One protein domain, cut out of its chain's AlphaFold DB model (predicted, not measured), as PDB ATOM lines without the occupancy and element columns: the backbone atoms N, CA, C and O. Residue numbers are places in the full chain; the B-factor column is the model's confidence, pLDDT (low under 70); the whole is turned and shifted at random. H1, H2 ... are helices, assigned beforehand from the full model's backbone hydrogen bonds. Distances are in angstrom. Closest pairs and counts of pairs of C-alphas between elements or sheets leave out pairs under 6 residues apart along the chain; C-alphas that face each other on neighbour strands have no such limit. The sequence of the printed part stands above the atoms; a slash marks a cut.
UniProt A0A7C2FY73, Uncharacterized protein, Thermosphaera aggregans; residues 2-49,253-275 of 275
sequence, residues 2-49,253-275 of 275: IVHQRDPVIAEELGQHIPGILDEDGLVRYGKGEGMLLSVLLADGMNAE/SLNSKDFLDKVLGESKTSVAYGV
ATOM      1  N   ILE A   2      40.812   2.700 -50.813       93.62
ATOM      2  CA  ILE A   2      39.500   2.927 -51.412       93.62
ATOM      3  C   ILE A   2      38.697   1.649 -51.185       93.62
ATOM      4  O   ILE A   2      39.210   0.565 -51.452       93.62
ATOM      5  N   VAL A   3      37.469   1.771 -50.694       94.88
ATOM      6  CA  VAL A   3      36.534   0.652 -50.522       94.88
ATOM      7  C   VAL A   3      35.202   1.005 -51.172       94.88
ATOM      8  O   VAL A   3      34.909   2.184 -51.384       94.88
ATOM      9  N   HIS A   4      34.380   0.002 -51.463       95.56
ATOM     10  CA  HIS A   4      33.031   0.215 -51.971       95.56
ATOM     11  C   HIS A   4      32.001  -0.108 -50.883       95.56
ATOM     12  O   HIS A   4      32.014  -1.200 -50.335       95.56
ATOM     13  N   GLN A   5      31.073   0.807 -50.593       96.12
ATOM     14  CA  GLN A   5      30.067   0.630 -49.529       96.12
ATOM     15  C   GLN A   5      29.247  -0.662 -49.681       96.12
ATOM     16  O   GLN A   5      28.949  -1.326 -48.698       96.12
ATOM     17  N   ARG A   6      28.927  -1.047 -50.923       96.00
ATOM     18  CA  ARG A   6      28.159  -2.264 -51.255       96.00
ATOM     19  C   ARG A   6      29.009  -3.541 -51.347       96.00
ATOM     20  O   ARG A   6      28.594  -4.493 -51.999       96.00
ATOM     21  N   ASP A   7      30.221  -3.546 -50.803       97.31
ATOM     22  CA  ASP A   7      31.068  -4.738 -50.811       97.31
ATOM     23  C   ASP A   7      30.428  -5.867 -49.975       97.31
ATOM     24  O   ASP A   7      30.100  -5.630 -48.809       97.31
ATOM     25  N   PRO A   8      30.258  -7.088 -50.519       97.31
ATOM     26  CA  PRO A   8      29.691  -8.209 -49.774       97.31
ATOM     27  C   PRO A   8      30.450  -8.562 -48.489       97.31
ATOM     28  O   PRO A   8      29.813  -8.936 -47.511       97.31
ATOM     29  N   VAL A   9      31.780  -8.405 -48.461       96.88
ATOM     30  CA  VAL A   9      32.597  -8.667 -47.260       96.88
ATOM     31  C   VAL A   9      32.250  -7.663 -46.163       96.88
ATOM     32  O   VAL A   9      32.071  -8.029 -45.006       96.88
ATOM     33  N   ILE A  10      32.087  -6.390 -46.534       96.81
ATOM     34  CA  ILE A  10      31.668  -5.341 -45.598       96.81
ATOM     35  C   ILE A  10      30.244  -5.613 -45.105       96.81
ATOM     36  O   ILE A  10      29.971  -5.469 -43.917       96.81
ATOM     37  N   ALA A  11      29.338  -6.018 -45.997       97.12
ATOM     38  CA  ALA A  11      27.958  -6.323 -45.636       97.12
ATOM     39  C   ALA A  11      27.859  -7.489 -44.640       97.12
ATOM     40  O   ALA A  11      27.123  -7.393 -43.658       97.12
ATOM     41  N   GLU A  12      28.623  -8.560 -44.859       95.81
ATOM     42  CA  GLU A  12      28.674  -9.717 -43.964       95.81
ATOM     43  C   GLU A  12      29.146  -9.328 -42.558       95.81
ATOM     44  O   GLU A  12      28.519  -9.713 -41.571       95.81
ATOM     45  N   GLU A  13      30.220  -8.544 -42.467       94.88
ATOM     46  CA  GLU A  13      30.781  -8.110 -41.186       94.88
ATOM     47  C   GLU A  13      29.853  -7.131 -40.461       94.88
ATOM     48  O   GLU A  13      29.491  -7.340 -39.302       94.88
ATOM     49  N   LEU A  14      29.405  -6.068 -41.137       95.50
ATOM     50  CA  LEU A  14      28.555  -5.060 -40.502       95.50
ATOM     51  C   LEU A  14      27.175  -5.617 -40.144       95.50
ATOM     52  O   LEU A  14      26.629  -5.253 -39.103       95.50
ATOM     53  N   GLY A  15      26.620  -6.522 -40.953       95.06
ATOM     54  CA  GLY A  15      25.308  -7.128 -40.715       95.06
ATOM     55  C   GLY A  15      25.217  -7.941 -39.423       95.06
ATOM     56  O   GLY A  15      24.136  -8.048 -38.846       95.06
ATOM     57  N   GLN A  16      26.341  -8.470 -38.933       92.31
ATOM     58  CA  GLN A  16      26.405  -9.198 -37.662       92.31
ATOM     59  C   GLN A  16      26.369  -8.271 -36.441       92.31
ATOM     60  O   GLN A  16      26.015  -8.702 -35.343       92.31
ATOM     61  N   HIS A  17      26.732  -7.000 -36.625       93.88
ATOM     62  CA  HIS A  17      27.011  -6.079 -35.527       93.88
ATOM     63  C   HIS A  17      26.110  -4.842 -35.496       93.88
ATOM     64  O   HIS A  17      25.924  -4.262 -34.426       93.88
ATOM     65  N   ILE A  18      25.548  -4.434 -36.635       95.12
ATOM     66  CA  ILE A  18      24.773  -3.199 -36.770       95.12
ATOM     67  C   ILE A  18      23.366  -3.537 -37.282       95.12
ATOM     68  O   ILE A  18      23.151  -3.690 -38.487       95.12
ATOM     69  N   PRO A  19      22.374  -3.650 -36.383       93.94
ATOM     70  CA  PRO A  19      20.998  -3.916 -36.775       93.94
ATOM     71  C   PRO A  19      20.474  -2.879 -37.774       93.94
ATOM     72  O   PRO A  19      20.622  -1.675 -37.581       93.94
ATOM     73  N   GLY A  20      19.834  -3.357 -38.841       94.38
ATOM     74  CA  GLY A  20      19.202  -2.500 -39.845       94.38
ATOM     75  C   GLY A  20      20.149  -1.884 -40.879       94.38
ATOM     76  O   GLY A  20      19.650  -1.230 -41.789       94.38
ATOM     77  N   ILE A  21      21.468  -2.114 -40.802       96.88
ATOM     78  CA  ILE A  21      22.443  -1.560 -41.764       96.88
ATOM     79  C   ILE A  21      22.323  -2.163 -43.170       96.88
ATOM     80  O   ILE A  21      22.736  -1.541 -44.150       96.88
ATOM     81  N   LEU A  22      21.766  -3.374 -43.274       97.81
ATOM     82  CA  LEU A  22      21.564  -4.076 -44.539       97.81
ATOM     83  C   LEU A  22      20.180  -3.782 -45.134       97.81
ATOM     84  O   LEU A  22      19.194  -3.591 -44.408       97.81
ATOM     85  N   ASP A  23      20.115  -3.744 -46.461       97.12
ATOM     86  CA  ASP A  23      18.874  -3.679 -47.226       97.12
ATOM     87  C   ASP A  23      18.353  -5.073 -47.620       97.12
ATOM     88  O   ASP A  23      18.807  -6.101 -47.116       97.12
ATOM     89  N   GLU A  24      17.350  -5.097 -48.497       96.88
ATOM     90  CA  GLU A  24      16.680  -6.318 -48.954       96.88
ATOM     91  C   GLU A  24      17.595  -7.242 -49.775       96.88
ATOM     92  O   GLU A  24      17.361  -8.449 -49.806       96.88
ATOM     93  N   ASP A  25      18.668  -6.707 -50.369       96.94
ATOM     94  CA  ASP A  25      19.667  -7.488 -51.108       96.94
ATOM     95  C   ASP A  25      20.715  -8.124 -50.176       96.94
ATOM     96  O   ASP A  25      21.622  -8.822 -50.636       96.94
ATOM     97  N   GLY A  26      20.632  -7.872 -48.863       97.56
ATOM     98  CA  GLY A  26      21.631  -8.311 -47.889       97.56
ATOM     99  C   GLY A  26      22.946  -7.534 -47.977       97.56
ATOM    100  O   GLY A  26      23.969  -8.002 -47.483       97.56
ATOM    101  N   LEU A  27      22.934  -6.356 -48.603       97.94
ATOM    102  CA  LEU A  27      24.089  -5.477 -48.752       97.94
ATOM    103  C   LEU A  27      23.892  -4.204 -47.919       97.94
ATOM    104  O   LEU A  27      22.771  -3.852 -47.558       97.94
ATOM    105  N   VAL A  28      24.977  -3.489 -47.603       97.62
ATOM    106  CA  VAL A  28      24.887  -2.219 -46.856       97.62
ATOM    107  C   VAL A  28      23.969  -1.244 -47.599       97.62
ATOM    108  O   VAL A  28      24.115  -1.053 -48.812       97.62
ATOM    109  N   ARG A  29      23.026  -0.630 -46.876       97.88
ATOM    110  CA  ARG A  29      22.100   0.380 -47.410       97.88
ATOM    111  C   ARG A  29      22.855   1.514 -48.087       97.88
ATOM    112  O   ARG A  29      23.943   1.885 -47.655       97.88
ATOM    113  N   TYR A  30      22.263   2.092 -49.126       96.56
ATOM    114  CA  TYR A  30      22.749   3.349 -49.688       96.56
ATOM    115  C   TYR A  30      22.484   4.502 -48.723       96.56
ATOM    116  O   TYR A  30      21.401   4.595 -48.155       96.56
ATOM    117  N   GLY A  31      23.452   5.403 -48.607       95.81
ATOM    118  CA  GLY A  31      23.304   6.620 -47.820       95.81
ATOM    119  C   GLY A  31      24.645   7.161 -47.346       95.81
ATOM    120  O   GLY A  31      25.621   6.417 -47.198       95.81
ATOM    121  N   LYS A  32      24.693   8.486 -47.160       96.75
ATOM    122  CA  LYS A  32      25.896   9.197 -46.712       96.75
ATOM    123  C   LYS A  32      26.289   8.748 -45.305       96.75
ATOM    124  O   LYS A  32      27.452   8.423 -45.085       96.75
ATOM    125  N   GLY A  33      25.325   8.662 -44.390       97.25
ATOM    126  CA  GLY A  33      25.555   8.212 -43.020       97.25
ATOM    127  C   GLY A  33      26.172   6.818 -42.904       97.25
ATOM    128  O   GLY A  33      27.135   6.629 -42.164       97.25
ATOM    129  N   GLU A  34      25.688   5.859 -43.691       97.81
ATOM    130  CA  GLU A  34      26.228   4.501 -43.762       97.81
ATOM    131  C   GLU A  34      27.685   4.490 -44.249       97.81
ATOM    132  O   GLU A  34      28.542   3.828 -43.657       97.81
ATOM    133  N   GLY A  35      27.993   5.268 -45.293       97.25
ATOM    134  CA  GLY A  35      29.360   5.413 -45.799       97.25
ATOM    135  C   GLY A  35      30.295   6.107 -44.801       97.25
ATOM    136  O   GLY A  35      31.462   5.726 -44.665       97.25
ATOM    137  N   MET A  36      29.789   7.095 -44.061       97.88
ATOM    138  CA  MET A  36      30.551   7.777 -43.016       97.88
ATOM    139  C   MET A  36      30.857   6.851 -41.838       97.88
ATOM    140  O   MET A  36      32.008   6.798 -41.412       97.88
ATOM    141  N   LEU A  37      29.879   6.074 -41.361       97.38
ATOM    142  CA  LEU A  37      30.087   5.088 -40.296       97.38
ATOM    143  C   LEU A  37      31.176   4.082 -40.684       97.38
ATOM    144  O   LEU A  37      32.110   3.844 -39.915       97.38
ATOM    145  N   LEU A  38      31.096   3.536 -41.902       97.00
ATOM    146  CA  LEU A  38      32.127   2.656 -42.449       97.00
ATOM    147  C   LEU A  38      33.504   3.339 -42.450       97.00
ATOM    148  O   LEU A  38      34.502   2.731 -42.071       97.00
ATOM    149  N   SER A  39      33.564   4.615 -42.832       96.88
ATOM    150  CA  SER A  39      34.816   5.380 -42.858       96.88
ATOM    151  C   SER A  39      35.434   5.547 -41.467       96.88
ATOM    152  O   SER A  39      36.658   5.505 -41.350       96.88
ATOM    153  N   VAL A  40      34.622   5.679 -40.410       97.81
ATOM    154  CA  VAL A  40      35.121   5.711 -39.025       97.81
ATOM    155  C   VAL A  40      35.764   4.380 -38.643       97.81
ATOM    156  O   VAL A  40      36.875   4.381 -38.121       97.81
ATOM    157  N   LEU A  41      35.110   3.250 -38.939       97.25
ATOM    158  CA  LEU A  41      35.660   1.915 -38.659       97.25
ATOM    159  C   LEU A  41      36.988   1.687 -39.385       97.25
ATOM    160  O   LEU A  41      37.951   1.196 -38.803       97.25
ATOM    161  N   LEU A  42      37.065   2.093 -40.650       96.31
ATOM    162  CA  LEU A  42      38.283   1.974 -41.446       96.31
ATOM    163  C   LEU A  42      39.412   2.859 -40.903       96.31
ATOM    164  O   LEU A  42      40.553   2.408 -40.814       96.31
ATOM    165  N   ALA A  43      39.106   4.099 -40.511       97.00
ATOM    166  CA  ALA A  43      40.080   5.008 -39.916       97.00
ATOM    167  C   ALA A  43      40.581   4.504 -38.548       97.00
ATOM    168  O   ALA A  43      41.785   4.538 -38.291       97.00
ATOM    169  N   ASP A  44      39.692   3.968 -37.706       97.44
ATOM    170  CA  ASP A  44      40.046   3.325 -36.432       97.44
ATOM    171  C   ASP A  44      40.932   2.086 -36.655       97.44
ATOM    172  O   ASP A  44      41.957   1.929 -35.997       97.44
ATOM    173  N   GLY A  45      40.619   1.249 -37.654       96.00
ATOM    174  CA  GLY A  45      41.447   0.097 -38.038       96.00
ATOM    175  C   GLY A  45      42.847   0.480 -38.528       96.00
ATOM    176  O   GLY A  45      43.813  -0.252 -38.305       96.00
ATOM    177  N   MET A  46      42.980   1.664 -39.131       95.25
ATOM    178  CA  MET A  46      44.263   2.277 -39.503       95.25
ATOM    179  C   MET A  46      44.984   2.956 -38.334       95.25
ATOM    180  O   MET A  46      46.058   3.525 -38.534       95.25
ATOM    181  N   ASN A  47      44.418   2.907 -37.125       96.00
ATOM    182  CA  ASN A  47      44.925   3.591 -35.940       96.00
ATOM    183  C   ASN A  47      45.045   5.115 -36.146       96.00
ATOM    184  O   ASN A  47      45.980   5.756 -35.658       96.00
ATOM    185  N   ALA A  48      44.113   5.702 -36.906       97.31
ATOM    186  CA  ALA A  48      44.000   7.149 -37.024       97.31
ATOM    187  C   ALA A  48      43.525   7.749 -35.692       97.31
ATOM    188  O   ALA A  48      42.663   7.197 -35.017       97.31
ATOM    189  N   GLU A  49      44.053   8.913 -35.316       97.69
ATOM    190  CA  GLU A  49      43.553   9.641 -34.138       97.69
ATOM    191  C   GLU A  49      42.258  10.404 -34.460       97.69
ATOM    192  O   GLU A  49      41.383  10.571 -33.609       97.69
ATOM    193  N   SER A 253      31.142  -2.517 -31.038       84.44
ATOM    194  CA  SER A 253      32.356  -2.952 -30.331       84.44
ATOM    195  C   SER A 253      33.095  -4.072 -31.077       84.44
ATOM    196  O   SER A 253      33.407  -5.109 -30.491       84.44
ATOM    197  N   LEU A 254      33.337  -3.895 -32.378       89.88
ATOM    198  CA  LEU A 254      34.138  -4.808 -33.193       89.88
ATOM    199  C   LEU A 254      35.612  -4.384 -33.188       89.88
ATOM    200  O   LEU A 254      35.938  -3.216 -32.964       89.88
ATOM    201  N   ASN A 255      36.521  -5.334 -33.424       94.75
ATOM    202  CA  ASN A 255      37.931  -5.008 -33.607       94.75
ATOM    203  C   ASN A 255      38.132  -4.407 -35.004       94.75
ATOM    204  O   ASN A 255      38.190  -5.129 -35.998       94.75
ATOM    205  N   SER A 256      38.249  -3.082 -35.072       95.81
ATOM    206  CA  SER A 256      38.372  -2.342 -36.332       95.81
ATOM    207  C   SER A 256      39.605  -2.733 -37.148       95.81
ATOM    208  O   SER A 256      39.580  -2.629 -38.372       95.81
ATOM    209  N   LYS A 257      40.673  -3.211 -36.493       95.94
ATOM    210  CA  LYS A 257      41.863  -3.719 -37.181       95.94
ATOM    211  C   LYS A 257      41.555  -5.033 -37.895       95.94
ATOM    212  O   LYS A 257      41.850  -5.148 -39.077       95.94
ATOM    213  N   ASP A 258      40.921  -5.976 -37.202       96.19
ATOM    214  CA  ASP A 258      40.545  -7.268 -37.792       96.19
ATOM    215  C   ASP A 258      39.534  -7.067 -38.931       96.19
ATOM    216  O   ASP A 258      39.658  -7.683 -39.988       96.19
ATOM    217  N   PHE A 259      38.580  -6.143 -38.752       95.75
ATOM    218  CA  PHE A 259      37.650  -5.731 -39.804       95.75
ATOM    219  C   PHE A 259      38.388  -5.185 -41.033       95.75
ATOM    220  O   PHE A 259      38.135  -5.626 -42.153       95.75
ATOM    221  N   LEU A 260      39.331  -4.259 -40.833       95.12
ATOM    222  CA  LEU A 260      40.137  -3.699 -41.916       95.12
ATOM    223  C   LEU A 260      40.961  -4.779 -42.632       95.12
ATOM    224  O   LEU A 260      40.946  -4.836 -43.862       95.12
ATOM    225  N   ASP A 261      41.651  -5.637 -41.879       94.69
ATOM    226  CA  ASP A 261      42.489  -6.709 -42.418       94.69
ATOM    227  C   ASP A 261      41.647  -7.699 -43.242       94.69
ATOM    228  O   ASP A 261      42.056  -8.096 -44.337       94.69
ATOM    229  N   LYS A 262      40.433  -8.033 -42.780       95.12
ATOM    230  CA  LYS A 262      39.490  -8.874 -43.532       95.12
ATOM    231  C   LYS A 262      39.029  -8.199 -44.822       95.12
ATOM    232  O   LYS A 262      39.094  -8.813 -45.888       95.12
ATOM    233  N   VAL A 263      38.618  -6.929 -44.759       94.94
ATOM    234  CA  VAL A 263      38.214  -6.168 -45.953       94.94
ATOM    235  C   VAL A 263      39.355  -6.126 -46.968       94.94
ATOM    236  O   VAL A 263      39.127  -6.406 -48.138       94.94
ATOM    237  N   LEU A 264      40.590  -5.849 -46.550       92.81
ATOM    238  CA  LEU A 264      41.740  -5.806 -47.458       92.81
ATOM    239  C   LEU A 264      42.147  -7.182 -48.007       92.81
ATOM    240  O   LEU A 264      42.661  -7.254 -49.124       92.81
ATOM    241  N   GLY A 265      41.937  -8.255 -47.244       93.62
ATOM    242  CA  GLY A 265      42.295  -9.617 -47.641       93.62
ATOM    243  C   GLY A 265      41.287 -10.294 -48.572       93.62
ATOM    244  O   GLY A 265      41.685 -11.091 -49.423       93.62
ATOM    245  N   GLU A 266      39.995  -9.992 -48.426       95.94
ATOM    246  CA  GLU A 266      38.915 -10.738 -49.090       95.94
ATOM    247  C   GLU A 266      38.142  -9.921 -50.133       95.94
ATOM    248  O   GLU A 266      37.580 -10.486 -51.079       95.94
ATOM    249  N   SER A 267      38.118  -8.593 -49.996       94.62
ATOM    250  CA  SER A 267      37.398  -7.725 -50.924       94.62
ATOM    251  C   SER A 267      37.990  -7.777 -52.332       94.62
ATOM    252  O   SER A 267      39.191  -7.622 -52.546       94.62
ATOM    253  N   LYS A 268      37.110  -7.885 -53.332       93.00
ATOM    254  CA  LYS A 268      37.474  -7.749 -54.754       93.00
ATOM    255  C   LYS A 268      37.309  -6.326 -55.286       93.00
ATOM    256  O   LYS A 268      37.696  -6.055 -56.421       93.00
ATOM    257  N   THR A 269      36.692  -5.446 -54.504       91.75
ATOM    258  CA  THR A 269      36.359  -4.068 -54.892       91.75
ATOM    259  C   THR A 269      37.138  -3.012 -54.116       91.75
ATOM    260  O   THR A 269      37.071  -1.834 -54.461       91.75
ATOM    261  N   SER A 270      37.902  -3.422 -53.103       88.88
ATOM    262  CA  SER A 270      38.751  -2.545 -52.304       88.88
ATOM    263  C   SER A 270      40.177  -2.516 -52.840       88.88
ATOM    264  O   SER A 270      40.705  -3.510 -53.334       88.88
ATOM    265  N   VAL A 271      40.814  -1.353 -52.735       88.06
ATOM    266  CA  VAL A 271      42.194  -1.123 -53.165       88.06
ATOM    267  C   VAL A 271      42.945  -0.360 -52.081       88.06
ATOM    268  O   VAL A 271      42.539   0.723 -51.652       88.06
ATOM    269  N   ALA A 272      44.089  -0.888 -51.663       85.44
ATOM    270  CA  ALA A 272      45.026  -0.214 -50.776       85.44
ATOM    271  C   ALA A 272      46.283   0.210 -51.544       85.44
ATOM    272  O   ALA A 272      46.790  -0.523 -52.387       85.44
ATOM    273  N   TYR A 273      46.790   1.403 -51.235       80.69
ATOM    274  CA  TYR A 273      48.048   1.921 -51.768       80.69
ATOM    275  C   TYR A 273      48.948   2.266 -50.585       80.69
ATOM    276  O   TYR A 273      48.570   3.124 -49.790       80.69
ATOM    277  N   GLY A 274      50.106   1.610 -50.476       65.62
ATOM    278  CA  GLY A 274      51.105   1.905 -49.439       65.62
ATOM    279  C   GLY A 274      50.628   1.683 -47.999       65.62
ATOM    280  O   GLY A 274      51.108   2.386 -47.113       65.62
ATOM    281  N   VAL A 275      49.672   0.767 -47.801       57.44
ATOM    282  CA  VAL A 275      49.162   0.327 -46.491       57.44
ATOM    283  C   VAL A 275      49.923  -0.916 -46.056       57.44
ATOM    284  O   VAL A 275      50.155  -1.769 -46.944       57.44
TER     285      VAL A 275
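This is residues 2 to 49 and 253 to 275 of the 275 residues of an uncharacterized protein of Thermosphaera aggregans (UniProt A0A7C2FY73). Two helices, H1 and H3, stand side by side and run opposite ways, and the longest helix, H2, lies crosswise to H3 and packs on it with residues 41 to 45. The loop of residues 18 to 31 lies at one end of the long axis, and the tail after H3 reaches the other end. The printed part has 71 residues, with three named helices in the order H1, H2, H3 and no named strand; the class is all helix, though under half of the residues, 35 of 71, are in named elements. The whole is compact, with a radius of gyration of the C-alphas of 11.4 A and spans of 35 by 25 by 20 A.

Start at Ile 2 and go on to C-alpha 8 at (29.691, -8.209, -49.774), where H1 begins; it takes residues 8 to 17 and measures 14.7 A from first to last C-alpha. After residues 18 to 31, find C-alpha 32 at (25.896, 9.197, -46.712); from there H2, residues 32 to 45, runs 20.0 A. Beyond the cut, H3 takes residues 256 to 266, 15.3 A, and ends at C-alpha 266 at (38.915, -10.738, -49.090).

Look first at H1 and H3, which touch at a shallow tilt of 28 degrees, opposite ways; their closest C-alphas, those of Val 9 and Val 263, are 6.3 A apart. H2 touches H3 with residues 41 to 45 alone, about perpendicular at 79 degrees; the closest C-alphas, those of Gly 45 and Lys 257, are 3.9 A apart. H1 and H2 are apart. In H2 and H3 every O i to N i+4 pair is within hydrogen-bond range; in H1 it is 4 of 6.

The two C-alphas farthest apart, those of Glu 24 and Gly 274, are 35.4 A apart. The link from H1 to H2 is long, with 14 residues. Residues 50 to 252 are not printed, and the C-alphas of Glu 49 and Ser 253 are 17.3 A apart across this cut, which lies between H2 and H3. The mean pLDDT of the printed part is 94.2, and residues 274 to 275 are under 70.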